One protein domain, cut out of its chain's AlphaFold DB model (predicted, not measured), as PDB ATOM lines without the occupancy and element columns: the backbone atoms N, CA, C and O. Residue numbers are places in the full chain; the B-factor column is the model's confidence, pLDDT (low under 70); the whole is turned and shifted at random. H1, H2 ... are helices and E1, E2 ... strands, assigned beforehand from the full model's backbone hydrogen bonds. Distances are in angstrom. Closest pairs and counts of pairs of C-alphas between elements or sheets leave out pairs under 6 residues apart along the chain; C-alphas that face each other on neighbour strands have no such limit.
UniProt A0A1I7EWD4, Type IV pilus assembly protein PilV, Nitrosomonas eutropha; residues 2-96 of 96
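Overview. This is residues 2 to 96 of the 96 residues of the protein "Type IV pilus assembly protein PilV" of Nitrosomonas eutropha (UniProt A0A1I7EWD4). A three-stranded antiparallel sheet has two helices, H1 and H3, side by side on one face, making two layers; H1 covers E2, and H3 lies beside the strands next to E1. Short H2 sits at the end of H1, and a long loop, residues 19 to 40, leads from it to H3, its C-alphas lying 6 to 24 A from the mean of all C-alphas. The printed part has 95 residues, with three named helices and three named strands in the order H1 H2 H3 E1 E2 E3; the class is mixed, helices and strands. The sheet's order is E1 E2 E3, and the whole is compact but flat, with a radius of gyration of the C-alphas of 13.6 A and spans of 42 by 35 by 19 A.

Arrangement. Start at H1, residues 2 to 12, and compare it with H3, residues 41 to 56: they touch, closest at the C-alphas of Ile 6 and Trp 49, 6.4 A, with a shallow tilt of 12 degrees, opposite ways. H1 and H2, residues 14 to 18, only just touch, with 3 pairs of C-alphas within 8 A, and only at the corner; the closest C-alphas are those of Met 10 and Ala 17, 5.4 A. Now look at the meander E1, residues 61 to 66, E2, residues 71 to 78, and E3, residues 88 to 95, each strand the antiparallel neighbour of the one before. In the hairpin E1 and E2, N 63 and O 75 are within hydrogen-bond range at 2.8 A; in the hairpin E2 and E3, N 74 and O 92 are, at 2.8 A. H1 is on the sheet at a height of 9.2 A, over E2, and runs only just along the strands, at 27 degrees to E2 on the local plane. H3 is on the same face at a height of 7.3 A, only just over none of the strands, with 2 of its C-alphas falling on E1; its closest C-alpha pair with E1 is Leu 50 and Thr 61, 5.9 A. H2 only grazes the sheet with residues 17 to 18. Every O i to N i+4 pair is within hydrogen-bond range in H2 and H3, and 6 of 7 are in H1.

Along the chain. Find C-alpha 2 at (8.206, -3.362, -42.632), where H1 begins; it runs 16.0 A, and H2 runs 6.0 A. H3 starts at C-alpha 41, (14.907, -13.803, -29.371), and runs 22.8 A. E1 measures 17.4 A, E2 23.2 A and E3 23.8 A, ending at C-alpha 95, (-2.070, -2.252, -29.276).

Size, cuts and confidence. The two C-alphas farthest apart are those of Val 15 and Val 84, 42.5 A. The printed part has no cut, and the link from H2 to H3 is long, with 22 residues. The mean pLDDT of the printed part is 90.9; look for low confidence at Gly 35, the one residue under 70.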
ATOM      1  N   MET A   2       7.104  -3.485 -43.611       81.56
ATOM      2  CA  MET A   2       8.206  -3.362 -42.632       81.56
ATOM      3  C   MET A   2       7.766  -3.105 -41.176       81.56
ATOM      4  O   MET A   2       8.207  -3.815 -40.283       81.56
ATOM      5  N   ALA A   3       6.843  -2.167 -40.920       88.00
ATOM      6  CA  ALA A   3       6.315  -1.945 -39.563       88.00
ATOM      7  C   ALA A   3       5.429  -3.104 -39.059       88.00
ATOM      8  O   ALA A   3       5.375  -3.383 -37.867       88.00
ATOM      9  N   TYR A   4       4.740  -3.798 -39.969       91.06
ATOM     10  CA  TYR A   4       3.900  -4.946 -39.621       91.06
ATOM     11  C   TYR A   4       4.725  -6.199 -39.300       91.06
ATOM     12  O   TYR A   4       4.306  -6.974 -38.455       91.06
ATOM     13  N   GLY A   5       5.901  -6.371 -39.913       90.75
ATOM     14  CA  GLY A   5       6.782  -7.511 -39.644       90.75
ATOM     15  C   GLY A   5       7.228  -7.573 -38.183       90.75
ATOM     16  O   GLY A   5       7.011  -8.582 -37.520       90.75
ATOM     17  N   ILE A   6       7.763  -6.466 -37.650       93.81
ATOM     18  CA  ILE A   6       8.165  -6.409 -36.234       93.81
ATOM     19  C   ILE A   6       6.956  -6.495 -35.293       93.81
ATOM     20  O   ILE A   6       7.016  -7.183 -34.276       93.81
ATOM     21  N   LEU A   7       5.824  -5.882 -35.661       94.38
ATOM     22  CA  LEU A   7       4.584  -5.990 -34.891       94.38
ATOM     23  C   LEU A   7       4.097  -7.442 -34.782       94.38
ATOM     24  O   LEU A   7       3.637  -7.856 -33.718       94.38
ATOM     25  N   ASP A   8       4.184  -8.217 -35.858       93.62
ATOM     26  CA  ASP A   8       3.760  -9.614 -35.854       93.62
ATOM     27  C   ASP A   8       4.707 -10.487 -35.012       93.62
ATOM     28  O   ASP A   8       4.221 -11.331 -34.254       93.62
ATOM     29  N   SER A   9       6.021 -10.225 -35.015       93.38
ATOM     30  CA  SER A   9       6.959 -10.849 -34.061       93.38
ATOM     31  C   SER A   9       6.604 -10.519 -32.605       93.38
ATOM     32  O   SER A   9       6.586 -11.408 -31.750       93.38
ATOM     33  N   MET A  10       6.237  -9.266 -32.315       94.12
ATOM     34  CA  MET A  10       5.791  -8.858 -30.978       94.12
ATOM     35  C   MET A  10       4.471  -9.525 -30.576       94.12
ATOM     36  O   MET A  10       4.300  -9.893 -29.418       94.12
ATOM     37  N   ARG A  11       3.538  -9.731 -31.512       93.62
ATOM     38  CA  ARG A  11       2.294 -10.476 -31.249       93.62
ATOM     39  C   ARG A  11       2.553 -11.952 -30.982       93.62
ATOM     40  O   ARG A  11       1.907 -12.525 -30.108       93.62
ATOM     41  N   ALA A  12       3.496 -12.553 -31.705       93.94
ATOM     42  CA  ALA A  12       3.918 -13.928 -31.471       93.94
ATOM     43  C   ALA A  12       4.590 -14.092 -30.096       93.94
ATOM     44  O   ALA A  12       4.385 -15.110 -29.440       93.94
ATOM     45  N   ASN A  13       5.331 -13.079 -29.629       93.12
ATOM     46  CA  ASN A  13       5.960 -13.058 -28.308       93.12
ATOM     47  C   ASN A  13       5.443 -11.907 -27.423       93.12
ATOM     48  O   ASN A  13       6.192 -11.026 -26.990       93.12
ATOM     49  N   ARG A  14       4.132 -11.925 -27.155       92.69
ATOM     50  CA  ARG A  14       3.430 -10.840 -26.454       92.69
ATOM     51  C   ARG A  14       3.930 -10.592 -25.030       92.69
ATOM     52  O   ARG A  14       3.910  -9.449 -24.590       92.69
ATOM     53  N   VAL A  15       4.357 -11.639 -24.319       92.31
ATOM     54  CA  VAL A  15       4.855 -11.517 -22.937       92.31
ATOM     55  C   VAL A  15       6.121 -10.665 -22.918       92.31
ATOM     56  O   VAL A  15       6.127  -9.613 -22.292       92.31
ATOM     57  N   SER A  16       7.138 -11.038 -23.701       92.44
ATOM     58  CA  SER A  16       8.377 -10.256 -23.786       92.44
ATOM     59  C   SER A  16       8.160  -8.871 -24.403       92.44
ATOM     60  O   SER A  16       8.857  -7.925 -24.057       92.44
ATOM     61  N   ALA A  17       7.199  -8.726 -25.319       91.31
ATOM     62  CA  ALA A  17       6.845  -7.419 -25.865       91.31
ATOM     63  C   ALA A  17       6.254  -6.485 -24.797       91.31
ATOM     64  O   ALA A  17       6.676  -5.337 -24.716       91.31
ATOM     65  N   GLY A  18       5.347  -6.979 -23.948       90.81
ATOM     66  CA  GLY A  18       4.787  -6.209 -22.831       90.81
ATOM     67  C   GLY A  18       5.792  -5.912 -21.712       90.81
ATOM     68  O   GLY A  18       5.646  -4.920 -21.007       90.81
ATOM     69  N   GLU A  19       6.835  -6.732 -21.573       91.38
ATOM     70  CA  GLU A  19       7.970  -6.488 -20.668       91.38
ATOM     71  C   GLU A  19       8.985  -5.474 -21.230       91.38
ATOM     72  O   GLU A  19       9.933  -5.100 -20.541       91.38
ATOM     73  N   GLY A  20       8.795  -5.008 -22.470       90.06
ATOM     74  CA  GLY A  20       9.661  -4.019 -23.106       90.06
ATOM     75  C   GLY A  20      10.909  -4.601 -23.774       90.06
ATOM     76  O   GLY A  20      11.743  -3.829 -24.240       90.06
ATOM     77  N   SER A  21      11.037  -5.924 -23.910       92.44
ATOM     78  CA  SER A  21      12.218  -6.583 -24.503       92.44
ATOM     79  C   SER A  21      12.431  -6.287 -25.994       92.44
ATOM     80  O   SER A  21      13.449  -6.668 -26.558       92.44
ATOM     81  N   TYR A  22      11.457  -5.652 -26.649       94.06
ATOM     82  CA  TYR A  22      11.549  -5.181 -28.036       94.06
ATOM     83  C   TYR A  22      11.903  -3.693 -28.142       94.06
ATOM     84  O   TYR A  22      11.999  -3.181 -29.255       94.06
ATOM     85  N   SER A  23      12.056  -2.988 -27.017       94.19
ATOM     86  CA  SER A  23      12.266  -1.541 -27.020       94.19
ATOM     87  C   SER A  23      13.594  -1.187 -27.683       94.19
ATOM     88  O   SER A  23      14.640  -1.732 -27.337       94.19
ATOM     89  N   HIS A  24      13.553  -0.252 -28.628       95.75
ATOM     90  CA  HIS A  24      14.717   0.205 -29.380       95.75
ATOM     91  C   HIS A  24      14.588   1.700 -29.670       95.75
ATOM     92  O   HIS A  24      13.518   2.154 -30.073       95.75
ATOM     93  N   SER A  25      15.667   2.468 -29.491       95.19
ATOM     94  CA  SER A  25      15.704   3.903 -29.806       95.19
ATOM     95  C   SER A  25      16.323   4.151 -31.180       95.19
ATOM     96  O   SER A  25      17.228   3.437 -31.589       95.19
ATOM     97  N   LEU A  26      15.924   5.231 -31.860       91.06
ATOM     98  CA  LEU A  26      16.522   5.645 -33.140       91.06
ATOM     99  C   LEU A  26      18.030   5.925 -33.036       91.06
ATOM    100  O   LEU A  26      18.734   5.872 -34.038       91.06
ATOM    101  N   THR A  27      18.509   6.268 -31.838       89.69
ATOM    102  CA  THR A  27      19.921   6.566 -31.558       89.69
ATOM    103  C   THR A  27      20.694   5.365 -31.023       89.69
ATOM    104  O   THR A  27      21.879   5.502 -30.738       89.69
ATOM    105  N   SER A  28      20.021   4.238 -30.784       90.06
ATOM    106  CA  SER A  28      20.671   3.010 -30.338       90.06
ATOM    107  C   SER A  28      21.323   2.316 -31.526       90.06
ATOM    108  O   SER A  28      20.771   2.302 -32.625       90.06
ATOM    109  N   ASP A  29      22.491   1.727 -31.284       88.44
ATOM    110  CA  ASP A  29      23.119   0.845 -32.259       88.44
ATOM    111  C   ASP A  29      22.278  -0.423 -32.439       88.44
ATOM    112  O   ASP A  29      21.688  -0.939 -31.485       88.44
ATOM    113  N   THR A  30      22.264  -0.953 -33.666       89.44
ATOM    114  CA  THR A  30      21.632  -2.240 -33.968       89.44
ATOM    115  C   THR A  30      22.179  -3.320 -33.027       89.44
ATOM    116  O   THR A  30      23.402  -3.431 -32.897       89.44
ATOM    117  N   PRO A  31      21.323  -4.156 -32.407       88.75
ATOM    118  CA  PRO A  31      21.786  -5.221 -31.525       88.75
ATOM    119  C   PRO A  31      22.779  -6.152 -32.231       88.75
ATOM    120  O   PRO A  31      22.519  -6.647 -33.331       88.75
ATOM    121  N   VAL A  32      23.916  -6.420 -31.591       87.81
ATOM    122  CA  VAL A  32      24.960  -7.326 -32.089       87.81
ATOM    123  C   VAL A  32      25.327  -8.345 -31.021       87.81
ATOM    124  O   VAL A  32      25.340  -8.033 -29.835       87.81
ATOM    125  N   GLU A  33      25.651  -9.567 -31.444       84.88
ATOM    126  CA  GLU A  33      26.248 -10.537 -30.529       84.88
ATOM    127  C   GLU A  33      27.649 -10.065 -30.148       84.88
ATOM    128  O   GLU A  33      28.460  -9.710 -31.010       84.88
ATOM    129  N   THR A  34      27.940 -10.079 -28.852       76.00
ATOM    130  CA  THR A  34      29.301  -9.887 -28.352       76.00
ATOM    131  C   THR A  34      29.841 -11.244 -27.920       76.00
ATOM    132  O   THR A  34      29.074 -12.145 -27.600       76.00
ATOM    133  N   GLY A  35      31.165 -11.434 -27.913       69.44
ATOM    134  CA  GLY A  35      31.793 -12.750 -27.692       69.44
ATOM    135  C   GLY A  35      31.431 -13.473 -26.381       69.44
ATOM    136  O   GLY A  35      31.818 -14.625 -26.202       69.44
ATOM    137  N   THR A  36      30.700 -12.817 -25.480       76.19
ATOM    138  CA  THR A  36      30.206 -13.356 -24.207       76.19
ATOM    139  C   THR A  36      28.679 -13.439 -24.115       76.19
ATOM    140  O   THR A  36      28.194 -14.126 -23.221       76.19
ATOM    141  N   GLU A  37      27.924 -12.784 -25.005       79.56
ATOM    142  CA  GLU A  37      26.462 -12.671 -24.913       79.56
ATOM    143  C   GLU A  37      25.790 -12.870 -26.278       79.56
ATOM    144  O   GLU A  37      26.009 -12.110 -27.227       79.56
ATOM    145  N   SER A  38      24.952 -13.909 -26.358       86.81
ATOM    146  CA  SER A  38      24.048 -14.140 -27.486       86.81
ATOM    147  C   SER A  38      22.815 -13.258 -27.367       86.81
ATOM    148  O   SER A  38      22.285 -13.068 -26.271       86.81
ATOM    149  N   LEU A  39      22.317 -12.786 -28.507       89.19
ATOM    150  CA  LEU A  39      21.098 -11.984 -28.547       89.19
ATOM    151  C   LEU A  39      19.897 -12.819 -28.093       89.19
ATOM    152  O   LEU A  39      19.707 -13.961 -28.527       89.19
ATOM    153  N   THR A  40      19.034 -12.225 -27.279       91.12
ATOM    154  CA  THR A  40      17.711 -12.774 -26.984       91.12
ATOM    155  C   THR A  40      16.870 -12.866 -28.257       91.12
ATOM    156  O   THR A  40      17.119 -12.188 -29.256       91.12
ATOM    157  N   PHE A  41      15.817 -13.685 -28.231       91.25
ATOM    158  CA  PHE A  41      14.907 -13.803 -29.371       91.25
ATOM    159  C   PHE A  41      14.322 -12.440 -29.790       91.25
ATOM    160  O   PHE A  41      14.223 -12.148 -30.980       91.25
ATOM    161  N   SER A  42      13.966 -11.578 -28.834       93.00
ATOM    162  CA  SER A  42      13.433 -10.238 -29.113       93.00
ATOM    163  C   SER A  42      14.471  -9.343 -29.793       93.00
ATOM    164  O   SER A  42      14.169  -8.725 -30.813       93.00
ATOM    165  N   GLU A  43      15.712  -9.342 -29.306       93.25
ATOM    166  CA  GLU A  43      16.801  -8.570 -29.913       93.25
ATOM    167  C   GLU A  43      17.167  -9.080 -31.309       93.25
ATOM    168  O   GLU A  43      17.433  -8.274 -32.196       93.25
ATOM    169  N   GLN A  44      17.120 -10.397 -31.547       93.94
ATOM    170  CA  GLN A  44      17.299 -10.966 -32.887       93.94
ATOM    171  C   GLN A  44      16.225 -10.455 -33.856       93.94
ATOM    172  O   GLN A  44      16.552 -10.051 -34.970       93.94
ATOM    173  N   ASN A  45      14.958 -10.406 -33.429       94.44
ATOM    174  CA  ASN A  45      13.877  -9.857 -34.253       94.44
ATOM    175  C   ASN A  45      14.080  -8.362 -34.551       94.44
ATOM    176  O   ASN A  45      13.907  -7.941 -35.694       94.44
ATOM    177  N   VAL A  46      14.467  -7.567 -33.546       95.12
ATOM    178  CA  VAL A  46      14.768  -6.135 -33.720       95.12
ATOM    179  C   VAL A  46      15.945  -5.946 -34.675       95.12
ATOM    180  O   VAL A  46      15.846  -5.148 -35.604       95.12
ATOM    181  N   LYS A  47      17.024  -6.718 -34.512       95.06
ATOM    182  CA  LYS A  47      18.184  -6.709 -35.408       95.06
ATOM    183  C   LYS A  47      17.779  -6.996 -36.852       95.06
ATOM    184  O   LYS A  47      18.067  -6.188 -37.727       95.06
ATOM    185  N   THR A  48      17.086  -8.107 -37.105       94.25
ATOM    186  CA  THR A  48      16.649  -8.475 -38.461       94.25
ATOM    187  C   THR A  48      15.750  -7.401 -39.071       94.25
ATOM    188  O   THR A  48      15.882  -7.075 -40.248       94.25
ATOM    189  N   TRP A  49      14.864  -6.801 -38.275       95.69
ATOM    190  CA  TRP A  49      14.030  -5.696 -38.733       95.69
ATOM    191  C   TRP A  49      14.850  -4.455 -39.121       95.69
ATOM    192  O   TRP A  49      14.626  -3.904 -40.198       95.69
ATOM    193  N   LEU A  50      15.822  -4.041 -38.303       95.50
ATOM    194  CA  LEU A  50      16.712  -2.913 -38.611       95.50
ATOM    195  C   LEU A  50      17.574  -3.186 -39.853       95.50
ATOM    196  O   LEU A  50      17.728  -2.303 -40.695       95.50
ATOM    197  N   GLU A  51      18.072  -4.414 -40.018       94.38
ATOM    198  CA  GLU A  51      18.793  -4.842 -41.224       94.38
ATOM    199  C   GLU A  51      17.904  -4.744 -42.475       94.38
ATOM    200  O   GLU A  51      18.340  -4.234 -43.507       94.38
ATOM    201  N   GLU A  52      16.633  -5.155 -42.397       94.12
ATOM    202  CA  GLU A  52      15.689  -4.977 -43.505       94.12
ATOM    203  C   GLU A  52      15.424  -3.504 -43.842       94.12
ATOM    204  O   GLU A  52      15.267  -3.172 -45.022       94.12
ATOM    205  N   LEU A  53      15.352  -2.625 -42.835       94.06
ATOM    206  CA  LEU A  53      15.183  -1.187 -43.048       94.06
ATOM    207  C   LEU A  53      16.397  -0.596 -43.763       94.06
ATOM    208  O   LEU A  53      16.219   0.074 -44.779       94.06
ATOM    209  N   ALA A  54      17.607  -0.907 -43.297       93.12
ATOM    210  CA  ALA A  54      18.851  -0.446 -43.906       93.12
ATOM    211  C   ALA A  54      19.030  -0.954 -45.350       93.12
ATOM    212  O   ALA A  54      19.603  -0.266 -46.191       93.12
ATOM    213  N   LEU A  55      18.510  -2.146 -45.671       93.25
ATOM    214  CA  LEU A  55      18.551  -2.702 -47.029       93.25
ATOM    215  C   LEU A  55      17.546  -2.054 -47.992       93.25
ATOM    216  O   LEU A  55      17.761  -2.071 -49.205       93.25
ATOM    217  N   ARG A  56      16.417  -1.548 -47.484       91.81
ATOM    218  CA  ARG A  56      15.301  -1.054 -48.310       91.81
ATOM    219  C   ARG A  56      15.205   0.462 -48.368       91.81
ATOM    220  O   ARG A  56      14.596   0.976 -49.306       91.81
ATOM    221  N   LEU A  57      15.747   1.158 -47.376       92.00
ATOM    222  CA  LEU A  57      15.653   2.602 -47.229       92.00
ATOM    223  C   LEU A  57      17.057   3.211 -47.096       92.00
ATOM    224  O   LEU A  57      17.902   2.638 -46.406       92.00
ATOM    225  N   PRO A  58      17.314   4.372 -47.720       91.62
ATOM    226  CA  PRO A  58      18.572   5.091 -47.545       91.62
ATOM    227  C   PRO A  58      18.714   5.543 -46.087       91.62
ATOM    228  O   PRO A  58      17.826   6.210 -45.557       91.62
ATOM    229  N   ASP A  59      19.797   5.123 -45.431       89.38
ATOM    230  CA  ASP A  59      20.042   5.351 -44.000       89.38
ATOM    231  C   ASP A  59      18.828   4.984 -43.121       89.38
ATOM    232  O   ASP A  59      18.448   5.690 -42.183       89.38
ATOM    233  N   GLY A  60      18.176   3.870 -43.475       92.69
ATOM    234  CA  GLY A  60      16.994   3.357 -42.796       92.69
ATOM    235  C   GLY A  60      17.293   2.855 -41.386       92.69
ATOM    236  O   GLY A  60      18.098   1.946 -41.202       92.69
ATOM    237  N   THR A  61      16.579   3.387 -40.397       94.69
ATOM    238  CA  THR A  61      16.609   2.940 -38.998       94.69
ATOM    239  C   THR A  61      15.205   2.969 -38.391       94.69
ATOM    240  O   THR A  61      14.244   3.437 -39.012       94.69
ATOM    241  N   GLY A  62      15.049   2.453 -37.176       95.44
ATOM    242  CA  GLY A  62      13.757   2.393 -36.515       95.44
ATOM    243  C   GLY A  62      13.829   2.404 -34.996       95.44
ATOM    244  O   GLY A  62      14.856   2.131 -34.384       95.44
ATOM    245  N   ALA A  63      12.696   2.724 -34.388       96.88
ATOM    246  CA  ALA A  63      12.462   2.631 -32.961       96.88
ATOM    247  C   ALA A  63      11.170   1.876 -32.676       96.88
ATOM    248  O   ALA A  63      10.209   1.931 -33.450       96.88
ATOM    249  N   VAL A  64      11.159   1.201 -31.537       96.62
ATOM    250  CA  VAL A  64       9.997   0.516 -30.983       96.62
ATOM    251  C   VAL A  64       9.888   0.940 -29.531       96.62
ATOM    252  O   VAL A  64      10.853   0.836 -28.780       96.62
ATOM    253  N   ASP A  65       8.714   1.417 -29.154       95.81
ATOM    254  CA  ASP A  65       8.366   1.774 -27.784       95.81
ATOM    255  C   ASP A  65       7.093   1.027 -27.388       95.81
ATOM    256  O   ASP A  65       6.157   0.920 -28.191       95.81
ATOM    257  N   VAL A  66       7.073   0.480 -26.175       94.12
ATOM    258  CA  VAL A  66       5.912  -0.217 -25.615       94.12
ATOM    259  C   VAL A  66       5.576   0.413 -24.276       94.12
ATOM    260  O   VAL A  66       6.386   0.376 -23.352       94.12
ATOM    261  N   ASP A  67       4.378   0.983 -24.167       91.88
ATOM    262  CA  ASP A  67       3.915   1.572 -22.913       91.88
ATOM    263  C   ASP A  67       3.294   0.533 -21.962       91.88
ATOM    264  O   ASP A  67       3.070  -0.634 -22.302       91.88
ATOM    265  N   ALA A  68       2.962   0.983 -20.749       89.00
ATOM    266  CA  ALA A  68       2.355   0.146 -19.714       89.00
ATOM    267  C   ALA A  68       0.971  -0.431 -20.097       89.00
ATOM    268  O   ALA A  68       0.539  -1.423 -19.511       89.00
ATOM    269  N   ASP A  69       0.283   0.143 -21.090       90.38
ATOM    270  CA  ASP A  69      -1.019  -0.315 -21.589       90.38
ATOM    271  C   ASP A  69      -0.896  -1.309 -22.765       90.38
ATOM    272  O   ASP A  69      -1.910  -1.736 -23.347       90.38
ATOM    273  N   ASN A  70       0.338  -1.732 -23.080       89.50
ATOM    274  CA  ASN A  70       0.721  -2.508 -24.262       89.50
ATOM    275  C   ASN A  70       0.418  -1.788 -25.582       89.50
ATOM    276  O   ASN A  70       0.122  -2.422 -26.605       89.50
ATOM    277  N   LYS A  71       0.452  -0.457 -25.569       94.19
ATOM    278  CA  LYS A  71       0.446   0.340 -26.785       94.19
ATOM    279  C   LYS A  71       1.858   0.337 -27.350       94.19
ATOM    280  O   LYS A  71       2.813   0.736 -26.694       94.19
ATOM    281  N   VAL A  72       1.964  -0.117 -28.585       95.31
ATOM    282  CA  VAL A  72       3.212  -0.202 -29.326       95.31
ATOM    283  C   VAL A  72       3.282   0.967 -30.288       95.31
ATOM    284  O   VAL A  72       2.391   1.143 -31.126       95.31
ATOM    285  N   THR A  73       4.356   1.736 -30.190       96.50
ATOM    286  CA  THR A  73       4.701   2.799 -31.129       96.50
ATOM    287  C   THR A  73       5.942   2.380 -31.900       96.50
ATOM    288  O   THR A  73       7.027   2.270 -31.343       96.50
ATOM    289  N   ILE A  74       5.776   2.144 -33.198       96.69
ATOM    290  CA  ILE A  74       6.867   1.828 -34.119       96.69
ATOM    291  C   ILE A  74       7.149   3.073 -34.947       96.69
ATOM    292  O   ILE A  74       6.260   3.590 -35.627       96.69
ATOM    293  N   THR A  75       8.393   3.528 -34.913       96.88
ATOM    294  CA  THR A  75       8.893   4.634 -35.729       96.88
ATOM    295  C   THR A  75       9.906   4.086 -36.719       96.88
ATOM    296  O   THR A  75      10.811   3.357 -36.336       96.88
ATOM    297  N   ILE A  76       9.763   4.431 -37.992       95.88
ATOM    298  CA  ILE A  76      10.745   4.149 -39.040       95.88
ATOM    299  C   ILE A  76      11.248   5.493 -39.541       95.88
ATOM    300  O   ILE A  76      10.437   6.367 -39.843       95.88
ATOM    301  N   GLN A  77      12.562   5.651 -39.639       94.50
ATOM    302  CA  GLN A  77      13.212   6.853 -40.141       94.50
ATOM    303  C   GLN A  77      14.144   6.498 -41.296       94.50
ATOM    304  O   GLN A  77      14.808   5.466 -41.256       94.50
ATOM    305  N   TRP A  78      14.206   7.353 -42.310       94.50
ATOM    306  CA  TRP A  78      15.170   7.232 -43.403       94.50
ATOM    307  C   TRP A  78      15.548   8.608 -43.943       94.50
ATOM    308  O   TRP A  78      14.772   9.562 -43.838       94.50
ATOM    309  N   ASP A  79      16.732   8.716 -44.535       90.62
ATOM    310  CA  ASP A  79      17.203   9.949 -45.155       90.62
ATOM    311  C   ASP A  79      17.092   9.868 -46.686       90.62
ATOM    312  O   ASP A  79      17.982   9.390 -47.383       90.62
ATOM    313  N   ASP A  80      15.975  10.364 -47.228       86.06
ATOM    314  CA  ASP A  80      15.790  10.568 -48.677       86.06
ATOM    315  C   ASP A  80      15.988  12.039 -49.080       86.06
ATOM    316  O   ASP A  80      15.453  12.546 -50.066       86.06
ATOM    317  N   SER A  81      16.729  12.790 -48.271       82.44
ATOM    318  CA  SER A  81      16.871  14.226 -48.457       82.44
ATOM    319  C   SER A  81      17.785  14.616 -49.611       82.44
ATOM    320  O   SER A  81      17.796  15.780 -50.023       82.44
ATOM    321  N   ARG A  82      18.608  13.670 -50.085       76.75
ATOM    322  CA  ARG A  82      19.750  13.926 -50.976       76.75
ATOM    323  C   ARG A  82      20.624  15.103 -50.492       76.75
ATOM    324  O   ARG A  82      21.231  15.790 -51.311       76.75
ATOM    325  N   GLY A  83      20.660  15.352 -49.178       72.94
ATOM    326  CA  GLY A  83      21.401  16.437 -48.528       72.94
ATOM    327  C   GLY A  83      20.682  17.791 -48.426       72.94
ATOM    328  O   GLY A  83      21.335  18.780 -48.103       72.94
ATOM    329  N   VAL A  84      19.378  17.883 -48.723       73.06
ATOM    330  CA  VAL A  84      18.646  19.173 -48.822       73.06
ATOM    331  C   VAL A  84      17.484  19.309 -47.822       73.06
ATOM    332  O   VAL A  84      17.050  20.412 -47.499       73.06
ATOM    333  N   LEU A  85      16.981  18.193 -47.314       78.19
ATOM    334  CA  LEU A  85      15.815  18.065 -46.430       78.19
ATOM    335  C   LEU A  85      16.184  17.337 -45.125       78.19
ATOM    336  O   LEU A  85      17.253  16.750 -45.005       78.19
ATOM    337  N   ALA A  86      15.297  17.376 -44.133       84.56
ATOM    338  CA  ALA A  86      15.438  16.548 -42.937       84.56
ATOM    339  C   ALA A  86      15.079  15.079 -43.233       84.56
ATOM    340  O   ALA A  86      14.333  14.800 -44.176       84.56
ATOM    341  N   ALA A  87      15.566  14.161 -42.391       88.56
ATOM    342  CA  ALA A  87      15.175  12.755 -42.436       88.56
ATOM    343  C   ALA A  87      13.650  12.604 -42.311       88.56
ATOM    344  O   ALA A  87      12.988  13.314 -41.547       88.56
ATOM    345  N   GLN A  88      13.090  11.677 -43.079       92.12
ATOM    346  CA  GLN A  88      11.662  11.389 -43.096       92.12
ATOM    347  C   GLN A  88      11.326  10.343 -42.041       92.12
ATOM    348  O   GLN A  88      12.129   9.453 -41.760       92.12
ATOM    349  N   GLN A  89      10.125  10.442 -41.471       94.06
ATOM    350  CA  GLN A  89       9.632   9.495 -40.479       94.06
ATOM    351  C   GLN A  89       8.245   8.971 -40.837       94.06
ATOM    352  O   GLN A  89       7.365   9.705 -41.288       94.06
ATOM    353  N   PHE A  90       8.044   7.692 -40.552       94.38
ATOM    354  CA  PHE A  90       6.751   7.033 -40.521       94.38
ATOM    355  C   PHE A  90       6.508   6.492 -39.114       94.38
ATOM    356  O   PHE A  90       7.329   5.738 -38.593       94.38
ATOM    357  N   VAL A  91       5.371   6.847 -38.512       96.06
ATOM    358  CA  VAL A  91       4.991   6.400 -37.167       96.06
ATOM    359  C   VAL A  91       3.709   5.584 -37.248       96.06
ATOM    360  O   VAL A  91       2.706   6.029 -37.808       96.06
ATOM    361  N   MET A  92       3.739   4.390 -36.663       95.81
ATOM    362  CA  MET A  92       2.585   3.519 -36.501       95.81
ATOM    363  C   MET A  92       2.360   3.246 -35.022       95.81
ATOM    364  O   MET A  92       3.264   2.815 -34.313       95.81
ATOM    365  N   THR A  93       1.123   3.434 -34.579       95.44
ATOM    366  CA  THR A  93       0.722   3.170 -33.201       95.44
ATOM    367  C   THR A  93      -0.400   2.147 -33.186       95.44
ATOM    368  O   THR A  93      -1.387   2.282 -33.906       95.44
ATOM    369  N   THR A  94      -0.248   1.117 -32.364       94.44
ATOM    370  CA  THR A  94      -1.207   0.016 -32.243       94.44
ATOM    371  C   THR A  94      -1.194  -0.542 -30.825       94.44
ATOM    372  O   THR A  94      -0.420  -0.094 -29.987       94.44
ATOM    373  N   ARG A  95      -2.053  -1.516 -30.540       91.31
ATOM    374  CA  ARG A  95      -2.070  -2.252 -29.276       91.31
ATOM    375  C   ARG A  95      -1.792  -3.730 -29.539       91.31
ATOM    376  O   ARG A  95      -2.275  -4.262 -30.545       91.31
ATOM    377  N   LEU A  96      -1.010  -4.368 -28.664       86.44
ATOM    378  CA  LEU A  96      -0.790  -5.822 -28.698       86.44
ATOM    379  C   LEU A  96      -2.053  -6.588 -28.322       86.44
ATOM    380  O   LEU A  96      -2.862  -6.092 -27.503       86.44
TER     381      LEU A  96